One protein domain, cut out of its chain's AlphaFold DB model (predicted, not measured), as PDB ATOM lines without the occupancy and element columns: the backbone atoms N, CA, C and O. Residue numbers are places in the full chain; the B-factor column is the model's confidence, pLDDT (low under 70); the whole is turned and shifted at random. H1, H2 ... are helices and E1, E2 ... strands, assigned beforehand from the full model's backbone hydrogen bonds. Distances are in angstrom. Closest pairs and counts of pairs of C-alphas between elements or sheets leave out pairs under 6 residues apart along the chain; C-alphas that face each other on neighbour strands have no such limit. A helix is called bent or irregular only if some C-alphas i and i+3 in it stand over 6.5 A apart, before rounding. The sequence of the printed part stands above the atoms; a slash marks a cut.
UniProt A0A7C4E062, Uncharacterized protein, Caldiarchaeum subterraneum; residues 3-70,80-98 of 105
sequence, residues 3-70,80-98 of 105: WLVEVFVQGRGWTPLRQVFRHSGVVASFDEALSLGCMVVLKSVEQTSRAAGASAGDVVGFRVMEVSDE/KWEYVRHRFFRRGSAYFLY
ATOM      1  N   TRP A   3     -12.130  43.097  34.138       98.06
ATOM      2  CA  TRP A   3     -11.027  42.251  33.706       98.06
ATOM      3  C   TRP A   3      -9.698  42.968  33.892       98.06
ATOM      4  O   TRP A   3      -9.495  44.048  33.349       98.06
ATOM      5  N   LEU A   4      -8.791  42.350  34.646       97.88
ATOM      6  CA  LEU A   4      -7.447  42.848  34.904       97.88
ATOM      7  C   LEU A   4      -6.449  42.252  33.913       97.88
ATOM      8  O   LEU A   4      -6.354  41.032  33.750       97.88
ATOM      9  N   VAL A   5      -5.648  43.131  33.325       98.00
ATOM     10  CA  VAL A   5      -4.463  42.813  32.538       98.00
ATOM     11  C   VAL A   5      -3.219  42.989  33.401       98.00
ATOM     12  O   VAL A   5      -2.918  44.081  33.885       98.00
ATOM     13  N   GLU A   6      -2.445  41.918  33.524       97.88
ATOM     14  CA  GLU A   6      -1.057  41.982  33.978       97.88
ATOM     15  C   GLU A   6      -0.127  41.590  32.843       97.88
ATOM     16  O   GLU A   6      -0.474  40.756  32.005       97.88
ATOM     17  N   VAL A   7       1.075  42.153  32.824       97.38
ATOM     18  CA  VAL A   7       2.046  41.872  31.768       97.38
ATOM     19  C   VAL A   7       3.215  41.054  32.278       97.38
ATOM     20  O   VAL A   7       3.580  41.116  33.450       97.38
ATOM     21  N   PHE A   8       3.818  40.280  31.387       95.75
ATOM     22  CA  PHE A   8       5.063  39.590  31.663       95.75
ATOM     23  C   PHE A   8       6.223  40.423  31.136       95.75
ATOM     24  O   PHE A   8       6.351  40.630  29.927       95.75
ATOM     25  N   VAL A   9       7.070  40.879  32.052       93.62
ATOM     26  CA  VAL A   9       8.279  41.633  31.734       93.62
ATOM     27  C   VAL A   9       9.470  40.685  31.796       93.62
ATOM     28  O   VAL A   9       9.724  40.052  32.826       93.62
ATOM     29  N   GLN A  10      10.220  40.566  30.704       89.06
ATOM     30  CA  GLN A  10      11.374  39.675  30.642       89.06
ATOM     31  C   GLN A  10      12.407  40.050  31.714       89.06
ATOM     32  O   GLN A  10      12.791  41.208  31.859       89.06
ATOM     33  N   GLY A  11      12.837  39.065  32.507       89.38
ATOM     34  CA  GLY A  11      13.743  39.270  33.643       89.38
ATOM     35  C   GLY A  11      13.089  39.822  34.920       89.38
ATOM     36  O   GLY A  11      13.782  39.948  35.924       89.38
ATOM     37  N   ARG A  12      11.782  40.130  34.919       93.00
ATOM     38  CA  ARG A  12      11.036  40.582  36.116       93.00
ATOM     39  C   ARG A  12       9.795  39.742  36.433       93.00
ATOM     40  O   ARG A  12       9.371  39.705  37.580       93.00
ATOM     41  N   GLY A  13       9.236  39.046  35.444       94.12
ATOM     42  CA  GLY A  13       8.043  38.218  35.605       94.12
ATOM     43  C   GLY A  13       6.736  39.010  35.505       94.12
ATOM     44  O   GLY A  13       6.665  40.042  34.831       94.12
ATOM     45  N   TRP A  14       5.686  38.497  36.152       96.56
ATOM     46  CA  TRP A  14       4.358  39.116  36.159       96.56
ATOM     47  C   TRP A  14       4.375  40.456  36.890       96.56
ATOM     48  O   TRP A  14       4.763  40.541  38.051       96.56
ATOM     49  N   THR A  15       3.957  41.498  36.181       97.25
ATOM     50  CA  THR A  15       4.029  42.890  36.612       97.25
ATOM     51  C   THR A  15       2.672  43.568  36.374       97.25
ATOM     52  O   THR A  15       2.134  43.470  35.264       97.25
ATOM     53  N   PRO A  16       2.114  44.283  37.369       96.56
ATOM     54  CA  PRO A  16       0.890  45.059  37.191       96.56
ATOM     55  C   PRO A  16       1.035  46.097  36.080       96.56
ATOM     56  O   PRO A  16       2.045  46.807  36.031       96.56
ATOM     57  N   LEU A  17       0.011  46.246  35.233       95.19
ATOM     58  CA  LEU A  17       0.101  47.117  34.059       95.19
ATOM     59  C   LEU A  17       0.453  48.567  34.424       95.19
ATOM     60  O   LEU A  17       1.306  49.163  33.772       95.19
ATOM     61  N   ARG A  18      -0.091  49.089  35.531       94.81
ATOM     62  CA  ARG A  18       0.200  50.440  36.049       94.81
ATOM     63  C   ARG A  18       1.685  50.760  36.270       94.81
ATOM     64  O   ARG A  18       2.047  51.929  36.358       94.81
ATOM     65  N   GLN A  19       2.543  49.746  36.418       94.44
ATOM     66  CA  GLN A  19       3.984  49.938  36.636       94.44
ATOM     67  C   GLN A  19       4.773  50.143  35.333       94.44
ATOM     68  O   GLN A  19       5.926  50.559  35.371       94.44
ATOM     69  N   VAL A  20       4.166  49.836  34.189       91.00
ATOM     70  CA  VAL A  20       4.804  49.836  32.861       91.00
ATOM     71  C   VAL A  20       4.030  50.665  31.845       91.00
ATOM     72  O   VAL A  20       4.599  51.132  30.864       91.00
ATOM     73  N   PHE A  21       2.746  50.903  32.093       89.75
ATOM     74  CA  PHE A  21       1.870  51.701  31.256       89.75
ATOM     75  C   PHE A  21       0.970  52.569  32.146       89.75
ATOM     76  O   PHE A  21       0.597  52.160  33.243       89.75
ATOM     77  N   ARG A  22       0.613  53.781  31.702       90.62
ATOM     78  CA  ARG A  22      -0.235  54.714  32.477       90.62
ATOM     79  C   ARG A  22      -1.721  54.334  32.392       90.62
ATOM     80  O   ARG A  22      -2.535  55.114  31.918       90.62
ATOM     81  N   HIS A  23      -2.046  53.116  32.808       94.94
ATOM     82  CA  HIS A  23      -3.394  52.553  32.851       94.94
ATOM     83  C   HIS A  23      -3.462  51.551  34.009       94.94
ATOM     84  O   HIS A  23      -2.479  50.838  34.233       94.94
ATOM     85  N   SER A  24      -4.578  51.459  34.742       95.50
ATOM     86  CA  SER A  24      -4.691  50.507  35.867       95.50
ATOM     87  C   SER A  24      -4.458  49.058  35.428       95.50
ATOM     88  O   SER A  24      -3.821  48.279  36.137       95.50
ATOM     89  N   GLY A  25      -4.938  48.738  34.228       96.75
ATOM     90  CA  GLY A  25      -5.011  47.384  33.682       96.75
ATOM     91  C   GLY A  25      -6.406  46.786  33.781       96.75
ATOM     92  O   GLY A  25      -6.619  45.727  33.209       96.75
ATOM     93  N   VAL A  26      -7.340  47.454  34.458       97.88
ATOM     94  CA  VAL A  26      -8.721  46.996  34.615       97.88
ATOM     95  C   VAL A  26      -9.585  47.596  33.512       97.88
ATOM     96  O   VAL A  26      -9.546  48.804  33.297       97.88
ATOM     97  N   VAL A  27     -10.354  46.764  32.814       97.94
ATOM     98  CA  VAL A  27     -11.264  47.166  31.728       97.94
ATOM     99  C   VAL A  27     -12.601  46.430  31.819       97.94
ATOM    100  O   VAL A  27     -12.735  45.442  32.550       97.94
ATOM    101  N   ALA A  28     -13.615  46.927  31.111       97.62
ATOM    102  CA  ALA A  28     -15.002  46.520  31.315       97.62
ATOM    103  C   ALA A  28     -15.319  45.144  30.711       97.62
ATOM    104  O   ALA A  28     -16.215  44.451  31.194       97.62
ATOM    105  N   SER A  29     -14.584  44.717  29.679       97.50
ATOM    106  CA  SER A  29     -14.818  43.430  29.015       97.50
ATOM    107  C   SER A  29     -13.547  42.620  28.758       97.50
ATOM    108  O   SER A  29     -12.430  43.136  28.727       97.50
ATOM    109  N   PHE A  30     -13.731  41.317  28.538       96.81
ATOM    110  CA  PHE A  30     -12.635  40.413  28.207       96.81
ATOM    111  C   PHE A  30     -11.946  40.800  26.890       96.81
ATOM    112  O   PHE A  30     -10.720  40.782  26.806       96.81
ATOM    113  N   ASP A  31     -12.715  41.210  25.878       96.94
ATOM    114  CA  ASP A  31     -12.175  41.619  24.576       96.94
ATOM    115  C   ASP A  31     -11.382  42.929  24.663       96.94
ATOM    116  O   ASP A  31     -10.343  43.080  24.008       96.94
ATOM    117  N   GLU A  32     -11.814  43.859  25.520       97.56
ATOM    118  CA  GLU A  32     -11.024  45.043  25.867       97.56
ATOM    119  C   GLU A  32      -9.718  44.643  26.555       97.56
ATOM    120  O   GLU A  32      -8.670  45.192  26.224       97.56
ATOM    121  N   ALA A  33      -9.737  43.648  27.450       97.56
ATOM    122  CA  ALA A  33      -8.533  43.193  28.147       97.56
ATOM    123  C   ALA A  33      -7.522  42.563  27.178       97.56
ATOM    124  O   ALA A  33      -6.321  42.832  27.262       97.56
ATOM    125  N   LEU A  34      -8.000  41.782  26.205       97.69
ATOM    126  CA  LEU A  34      -7.164  41.246  25.129       97.69
ATOM    127  C   LEU A  34      -6.564  42.358  24.259       97.69
ATOM    128  O   LEU A  34      -5.380  42.306  23.926       97.69
ATOM    129  N   SER A  35      -7.373  43.360  23.912       97.44
ATOM    130  CA  SER A  35      -6.964  44.498  23.079       97.44
ATOM    131  C   SER A  35      -5.957  45.410  23.799       97.44
ATOM    132  O   SER A  35      -4.967  45.855  23.217       97.44
ATOM    133  N   LEU A  36      -6.153  45.633  25.100       97.31
ATOM    134  CA  LEU A  36      -5.222  46.363  25.958       97.31
ATOM    135  C   LEU A  36      -3.891  45.615  26.086       97.31
ATOM    136  O   LEU A  36      -2.827  46.192  25.862       97.31
ATOM    137  N   GLY A  37      -3.941  44.320  26.412       96.56
ATOM    138  CA  GLY A  37      -2.749  43.493  26.582       96.56
ATOM    139  C   GLY A  37      -1.900  43.405  25.313       96.56
ATOM    140  O   GLY A  37      -0.682  43.584  25.371       96.56
ATOM    141  N   CYS A  38      -2.528  43.197  24.151       95.06
ATOM    142  CA  CYS A  38      -1.796  43.109  22.890       95.06
ATOM    143  C   CYS A  38      -1.181  44.456  22.485       95.06
ATOM    144  O   CYS A  38      -0.030  44.477  22.054       95.06
ATOM    145  N   MET A  39      -1.888  45.573  22.694       94.88
ATOM    146  CA  MET A  39      -1.357  46.914  22.444       94.88
ATOM    147  C   MET A  39      -0.073  47.153  23.242       94.88
ATOM    148  O   MET A  39       0.908  47.637  22.684       94.88
ATOM    149  N   VAL A  40      -0.057  46.807  24.532       94.88
ATOM    150  CA  VAL A  40       1.106  47.043  25.402       94.88
ATOM    151  C   VAL A  40       2.313  46.226  24.943       94.88
ATOM    152  O   VAL A  40       3.412  46.768  24.832       94.88
ATOM    153  N   VAL A  41       2.112  44.944  24.617       93.25
ATOM    154  CA  VAL A  41       3.182  44.085  24.085       93.25
ATOM    155  C   VAL A  41       3.715  44.628  22.758       93.25
ATOM    156  O   VAL A  41       4.924  44.754  22.582       93.25
ATOM    157  N   LEU A  42       2.830  44.984  21.822       91.00
ATOM    158  CA  LEU A  42       3.232  45.484  20.504       91.00
ATOM    159  C   LEU A  42       3.972  46.823  20.602       91.00
ATOM    160  O   LEU A  42       5.019  46.968  19.977       91.00
ATOM    161  N   LYS A  43       3.504  47.749  21.451       90.50
ATOM    162  CA  LYS A  43       4.212  49.008  21.739       90.50
ATOM    163  C   LYS A  43       5.611  48.755  22.300       90.50
ATOM    164  O   LYS A  43       6.549  49.433  21.893       90.50
ATOM    165  N   SER A  44       5.768  47.779  23.201       89.25
ATOM    166  CA  SER A  44       7.092  47.419  23.726       89.25
ATOM    167  C   SER A  44       8.020  46.941  22.609       89.25
ATOM    168  O   SER A  44       9.163  47.374  22.548       89.25
ATOM    169  N   VAL A  45       7.540  46.101  21.691       81.88
ATOM    170  CA  VAL A  45       8.356  45.597  20.572       81.88
ATOM    171  C   VAL A  45       8.743  46.700  19.589       81.88
ATOM    172  O   VAL A  45       9.890  46.749  19.146       81.88
ATOM    173  N   GLU A  46       7.807  47.590  19.258       83.44
ATOM    174  CA  GLU A  46       8.065  48.740  18.384       83.44
ATOM    175  C   GLU A  46       9.136  49.666  18.970       83.44
ATOM    176  O   GLU A  46      10.013  50.134  18.243       83.44
ATOM    177  N   GLN A  47       9.108  49.883  20.287       80.44
ATOM    178  CA  GLN A  47      10.106  50.691  20.991       80.44
ATOM    179  C   GLN A  47      11.473  50.011  21.079       80.44
ATOM    180  O   GLN A  47      12.494  50.698  21.047       80.44
ATOM    181  N   THR A  48      11.517  48.680  21.181       70.56
ATOM    182  CA  THR A  48      12.783  47.980  21.404       70.56
ATOM    183  C   THR A  48      13.615  47.809  20.128       70.56
ATOM    184  O   THR A  48      14.821  47.653  20.263       70.56
ATOM    185  N   SER A  49      13.038  47.885  18.914       54.66
ATOM    186  CA  SER A  49      13.682  47.960  17.570       54.66
ATOM    187  C   SER A  49      15.056  47.263  17.367       54.66
ATOM    188  O   SER A  49      15.876  47.688  16.547       54.66
ATOM    189  N   ARG A  50      15.360  46.187  18.095       57.16
ATOM    190  CA  ARG A  50      16.669  45.523  18.063       57.16
ATOM    191  C   ARG A  50      16.578  44.260  17.225       57.16
ATOM    192  O   ARG A  50      15.641  43.480  17.344       57.16
ATOM    193  N   ALA A  51      17.605  44.039  16.411       54.62
ATOM    194  CA  ALA A  51      17.733  42.885  15.521       54.62
ATOM    195  C   ALA A  51      17.849  41.523  16.250       54.62
ATOM    196  O   ALA A  51      17.911  40.490  15.591       54.62
ATOM    197  N   ALA A  52      17.886  41.505  17.587       55.28
ATOM    198  CA  ALA A  52      18.194  40.332  18.402       55.28
ATOM    199  C   ALA A  52      17.192  40.156  19.560       55.28
ATOM    200  O   ALA A  52      17.526  40.426  20.708       55.28
ATOM    201  N   GLY A  53      15.978  39.689  19.244       67.44
ATOM    202  CA  GLY A  53      15.009  39.170  20.223       67.44
ATOM    203  C   GLY A  53      14.574  40.139  21.333       67.44
ATOM    204  O   GLY A  53      14.901  41.324  21.322       67.44
ATOM    205  N   ALA A  54      13.802  39.622  22.292       74.06
ATOM    206  CA  ALA A  54      13.439  40.374  23.487       74.06
ATOM    207  C   ALA A  54      14.582  40.382  24.522       74.06
ATOM    208  O   ALA A  54      15.286  39.390  24.730       74.06
ATOM    209  N   SER A  55      14.765  41.528  25.168       81.62
ATOM    210  CA  SER A  55      15.764  41.837  26.189       81.62
ATOM    211  C   SER A  55      15.134  41.947  27.578       81.62
ATOM    212  O   SER A  55      13.921  42.073  27.737       81.62
ATOM    213  N   ALA A  56      15.968  41.931  28.621       85.19
ATOM    214  CA  ALA A  56      15.495  42.198  29.976       85.19
ATOM    215  C   ALA A  56      14.820  43.579  30.053       85.19
ATOM    216  O   ALA A  56      15.401  44.584  29.644       85.19
ATOM    217  N   GLY A  57      13.607  43.618  30.600       87.19
ATOM    218  CA  GLY A  57      12.763  44.811  30.661       87.19
ATOM    219  C   GLY A  57      11.685  44.892  29.580       87.19
ATOM    220  O   GLY A  57      10.744  45.660  29.767       87.19
ATOM    221  N   ASP A  58      11.757  44.086  28.517       89.50
ATOM    222  CA  ASP A  58      10.727  44.083  27.476       89.50
ATOM    223  C   ASP A  58       9.436  43.419  27.951       89.50
ATOM    224  O   ASP A  58       9.449  42.408  28.663       89.50
ATOM    225  N   VAL A  59       8.306  43.962  27.498       92.94
ATOM    226  CA  VAL A  59       6.998  43.335  27.671       92.94
ATOM    227  C   VAL A  59       6.777  42.334  26.544       92.94
ATOM    228  O   VAL A  59       6.685  42.688  25.372       92.94
ATOM    229  N   VAL A  60       6.666  41.066  26.915       91.75
ATOM    230  CA  VAL A  60       6.696  39.924  25.980       91.75
ATOM    231  C   VAL A  60       5.399  39.112  25.997       91.75
ATOM    232  O   VAL A  60       5.130  38.306  25.103       91.75
ATOM    233  N   GLY A  61       4.530  39.380  26.968       95.12
ATOM    234  CA  GLY A  61       3.153  38.916  26.957       95.12
ATOM    235  C   GLY A  61       2.326  39.511  28.074       95.12
ATOM    236  O   GLY A  61       2.760  40.413  28.787       95.12
ATOM    237  N   PHE A  62       1.125  38.979  28.223       97.50
ATOM    238  CA  PHE A  62       0.156  39.416  29.212       97.50
ATOM    239  C   PHE A  62      -0.732  38.262  29.663       97.50
ATOM    240  O   PHE A  62      -0.794  37.222  29.014       97.50
ATOM    241  N   ARG A  63      -1.421  38.435  30.786       97.88
ATOM    242  CA  ARG A  63      -2.483  37.545  31.249       97.88
ATOM    243  C   ARG A  63      -3.718  38.347  31.602       97.88
ATOM    244  O   ARG A  63      -3.610  39.510  31.984       97.88
ATOM    245  N   VAL A  64      -4.866  37.696  31.485       97.75
ATOM    246  CA  VAL A  64      -6.170  38.293  31.773       97.75
ATOM    247  C   VAL A  64      -6.827  37.538  32.924       97.75
ATOM    248  O   VAL A  64      -6.821  36.306  32.940       97.75
ATOM    249  N   MET A  65      -7.353  38.270  33.904       97.00
ATOM    250  CA  MET A  65      -7.967  37.724  35.119       97.00
ATOM    251  C   MET A  65      -9.269  38.466  35.432       97.00
ATOM    252  O   MET A  65      -9.364  39.665  35.184       97.00
ATOM    253  N   GLU A  66     -10.262  37.770  35.978       97.00
ATOM    254  CA  GLU A  66     -11.500  38.400  36.454       97.00
ATOM    255  C   GLU A  66     -11.258  39.129  37.778       97.00
ATOM    256  O   GLU A  66     -10.585  38.603  38.667       97.00
ATOM    257  N   VAL A  67     -11.817  40.333  37.913       97.06
ATOM    258  CA  VAL A  67     -11.715  41.161  39.122       97.06
ATOM    259  C   VAL A  67     -13.024  41.901  39.420       97.06
ATOM    260  O   VAL A  67     -13.931  41.998  38.583       97.06
ATOM    261  N   SER A  68     -13.128  42.426  40.641       95.69
ATOM    262  CA  SER A  68     -14.266  43.233  41.110       95.69
ATOM    263  C   SER A  68     -13.982  44.738  41.157       95.69
ATOM    264  O   SER A  68     -14.814  45.483  41.662       95.69
ATOM    265  N   ASP A  69     -12.833  45.173  40.643       94.56
ATOM    266  CA  ASP A  69     -12.439  46.582  40.606       94.56
ATOM    267  C   ASP A  69     -13.228  47.382  39.552       94.56
ATOM    268  O   ASP A  69     -13.793  46.815  38.611       94.56
ATOM    269  N   GLU A  70     -13.240  48.709  39.703       95.81
ATOM    270  CA  GLU A  70     -13.838  49.626  38.727       95.81
ATOM    271  C   GLU A  70     -12.962  49.692  37.460       95.81
ATOM    272  O   GLU A  70     -11.745  49.877  37.575       95.81
ATOM    273  N   LYS A  80      -7.395  46.226  18.166       93.44
ATOM    274  CA  LYS A  80      -8.395  45.155  18.232       93.44
ATOM    275  C   LYS A  80      -7.720  43.790  18.203       93.44
ATOM    276  O   LYS A  80      -6.990  43.469  17.260       93.44
ATOM    277  N   TRP A  81      -8.015  42.969  19.210       94.06
ATOM    278  CA  TRP A  81      -7.469  41.619  19.342       94.06
ATOM    279  C   TRP A  81      -7.595  40.789  18.058       94.06
ATOM    280  O   TRP A  81      -6.633  40.138  17.649       94.06
ATOM    281  N   GLU A  82      -8.739  40.849  17.370       93.31
ATOM    282  CA  GLU A  82      -9.000  40.053  16.162       93.31
ATOM    283  C   GLU A  82      -7.960  40.277  15.059       93.31
ATOM    284  O   GLU A  82      -7.628  39.345  14.323       93.31
ATOM    285  N   TYR A  83      -7.403  41.487  14.976       93.06
ATOM    286  CA  TYR A  83      -6.442  41.860  13.943       93.06
ATOM    287  C   TYR A  83      -5.038  41.325  14.225       93.06
ATOM    288  O   TYR A  83      -4.258  41.115  13.296       93.06
ATOM    289  N   VAL A  84      -4.710  41.060  15.491       91.06
ATOM    290  CA  VAL A  84      -3.350  40.691  15.916       91.06
ATOM    291  C   VAL A  84      -3.258  39.344  16.619       91.06
ATOM    292  O   VAL A  84      -2.148  38.883  16.865       91.06
ATOM    293  N   ARG A  85      -4.380  38.655  16.868       91.88
ATOM    294  CA  ARG A  85      -4.422  37.356  17.566       91.88
ATOM    295  C   ARG A  85      -3.467  36.309  16.993       91.88
ATOM    296  O   ARG A  85      -2.904  35.519  17.736       91.88
ATOM    297  N   HIS A  86      -3.248  36.332  15.676       90.00
ATOM    298  CA  HIS A  86      -2.355  35.407  14.969       90.00
ATOM    299  C   HIS A  86      -0.879  35.554  15.381       90.00
ATOM    300  O   HIS A  86      -0.071  34.679  15.085       90.00
ATOM    301  N   ARG A  87      -0.519  36.660  16.045       89.81
ATOM    302  CA  ARG A  87       0.827  36.927  16.557       89.81
ATOM    303  C   ARG A  87       1.050  36.385  17.962       89.81
ATOM    304  O   ARG A  87       2.169  36.476  18.441       89.81
ATOM    305  N   PHE A  88       0.027  35.864  18.635       92.62
ATOM    306  CA  PHE A  88       0.118  35.459  20.033       92.62
ATOM    307  C   PHE A  88      -0.161  33.967  20.204       92.62
ATOM    308  O   PHE A  88      -1.097  33.416  19.628       92.62
ATOM    309  N   PHE A  89       0.630  33.324  21.056       91.88
ATOM    310  CA  PHE A  89       0.377  31.984  21.565       91.88
ATOM    311  C   PHE A  89      -0.300  32.064  22.938       91.88
ATOM    312  O   PHE A  89       0.079  32.888  23.772       91.88
ATOM    313  N   ARG A  90      -1.283  31.194  23.192       93.12
ATOM    314  CA  ARG A  90      -2.033  31.149  24.456       93.12
ATOM    315  C   ARG A  90      -1.614  29.951  25.309       93.12
ATOM    316  O   ARG A  90      -1.618  28.822  24.829       93.12
ATOM    317  N   ARG A  91      -1.372  30.180  26.604       90.00
ATOM    318  CA  ARG A  91      -1.181  29.134  27.622       90.00
ATOM    319  C   ARG A  91      -1.986  29.473  28.876       90.00
ATOM    320  O   ARG A  91      -1.620  30.365  29.635       90.00
ATOM    321  N   GLY A  92      -3.091  28.760  29.096       91.94
ATOM    322  CA  GLY A  92      -4.026  29.076  30.180       91.94
ATOM    323  C   GLY A  92      -4.664  30.458  29.986       91.94
ATOM    324  O   GLY A  92      -5.299  30.709  28.957       91.94
ATOM    325  N   SER A  93      -4.480  31.347  30.965       93.31
ATOM    326  CA  SER A  93      -4.914  32.752  30.920       93.31
ATOM    327  C   SER A  93      -3.871  33.715  30.336       93.31
ATOM    328  O   SER A  93      -4.135  34.913  30.256       93.31
ATOM    329  N   ALA A  94      -2.696  33.213  29.939       95.75
ATOM    330  CA  ALA A  94      -1.599  34.014  29.409       95.75
ATOM    331  C   ALA A  94      -1.515  33.974  27.874       95.75
ATOM    332  O   ALA A  94      -1.786  32.946  27.247       95.75
ATOM    333  N   TYR A  95      -1.074  35.091  27.301       95.56
ATOM    334  CA  TYR A  95      -0.911  35.373  25.881       95.56
ATOM    335  C   TYR A  95       0.486  35.944  25.648       95.56
ATOM    336  O   TYR A  95       0.862  36.964  26.221       95.56
ATOM    337  N   PHE A  96       1.262  35.286  24.800       93.06
ATOM    338  CA  PHE A  96       2.681  35.556  24.610       93.06
ATOM    339  C   PHE A  96       2.979  35.787  23.133       93.06
ATOM    340  O   PHE A  96       2.441  35.076  22.285       93.06
ATOM    341  N   LEU A  97       3.807  36.780  22.810       89.19
ATOM    342  CA  LEU A  97       4.100  37.108  21.416       89.19
ATOM    343  C   LEU A  97       4.948  36.009  20.753       89.19
ATOM    344  O   LEU A  97       5.962  35.554  21.281       89.19
ATOM    345  N   TYR A  98       4.515  35.575  19.574       74.88
ATOM    346  CA  TYR A  98       5.170  34.566  18.754       74.88
ATOM    347  C   TYR A  98       6.413  35.178  18.084       74.88
ATOM    348  O   TYR A  98       6.314  36.215  17.431       74.88
TER     349      TYR A  98
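Overview. This is residues 3 to 70 and 80 to 98 of the 105 residues of an uncharacterized protein of Caldiarchaeum subterraneum (UniProt A0A7C4E062). A strongly twisted antiparallel sheet of five strands has the long helix H1 packed on one face, running along the strands in its middle, while the opposite face is bare. The short helix H2 sits beyond H1 near E5 and E4, and a loop at residues 49 to 53, after H1, reaches out at one end of the longest axis. The printed part has 87 residues, with two named helices and five named strands in the order E1, E2, H1, E3, H2, E4, E5; the sheet runs E2, E1, E3, E5, E4, and the class is mixed, helices and strands. The whole is compact, with a radius of gyration of the C-alphas of 12.2 A, and its outline of 40 by 26 by 22 A is only just elongated.

Arrangement. E3, residues 59 to 67, is an inner strand of the sheet. E1, residues 3 to 9, is its antiparallel neighbour at 155 degrees between their directions; N 4 and O 65 are 2.8 A apart and N 63 and O 6 also 2.8 A, both within hydrogen-bond range. E2, residues 13 to 16, is an edge strand and forms a hairpin with E1; N 9 and O 13 are within hydrogen-bond range at 2.9 A. On the other side of E3 is E5, residues 94 to 97, antiparallel to it at 158 degrees, with N 95 and O 62 within hydrogen-bond range at 2.7 A. E4, residues 88 to 91, is the other edge strand and forms a hairpin with E5; N 89 and O 96 are within hydrogen-bond range at 2.8 A. From edge to edge the strands' lines turn by 101 degrees. H1, residues 30 to 48, is on the sheet at a height over the sheet of 8.2 A. It lies over E3, and only just over E5, on which 3 of its 19 C-alphas fall; on the local plane its line stands at 19 degrees to that of E3, along the strands. The closest C-alphas of H1 and E3 are those of Val 41 and Val 59, 5.3 A apart. H2, residues 81 to 87, is also on the sheet, and the two helices with the sheet make two layers, helices on one face of a sheet. With its residues 31 to 38 alone H1 touches H2, the closest C-alphas being those of Ser 35 and Trp 81, 4.7 A apart, at a steep tilt of 50 degrees, the same way. The closest C-alphas of H2 and E5 are those of Arg 87 and Leu 97, 5.9 A apart. E2, H1 and E3 form a split strand-helix-strand unit, two strands running the same way with E1 between them in the sheet, and its crossover is right-handed. E2 is apart from E4 and E5, and E1 is apart from E4. In H1 every O i to N i+4 pair is within hydrogen-bond range; in H2 1 of 3 is, beside 2 of 4 O i to N i+3 pairs.

Along the chain. E3 is the longest strand, 22.0 A from C-alpha 59 at (6.998, 43.335, 27.671) to C-alpha 67. E1 measures 19.4 A and begins at C-alpha 3, (-11.027, 42.251, 33.706). H1 is 27.4 A long and ends at C-alpha 48, (12.783, 47.980, 21.404). H2 is irregular: C-alphas 83 and 86 are 7.7 A apart. E5 ends at C-alpha 97, (4.100, 37.108, 21.416).

Size, cuts and confidence. The two C-alphas farthest apart, those of Ala 51 and Ser 68, are 41.0 A apart. Residues 71 to 79 are cut out, and C-alphas 70 and 80 are 21.7 A apart across the cut, in the link from E3 to H2. The link from E2 to H1, residues 17 to 29, is long; within it residues 26 to 27 pair antiparallel with residues 3 to 4 of E1. The mean pLDDT of the printed part is 90.9, and residues 49 to 53 are under 70.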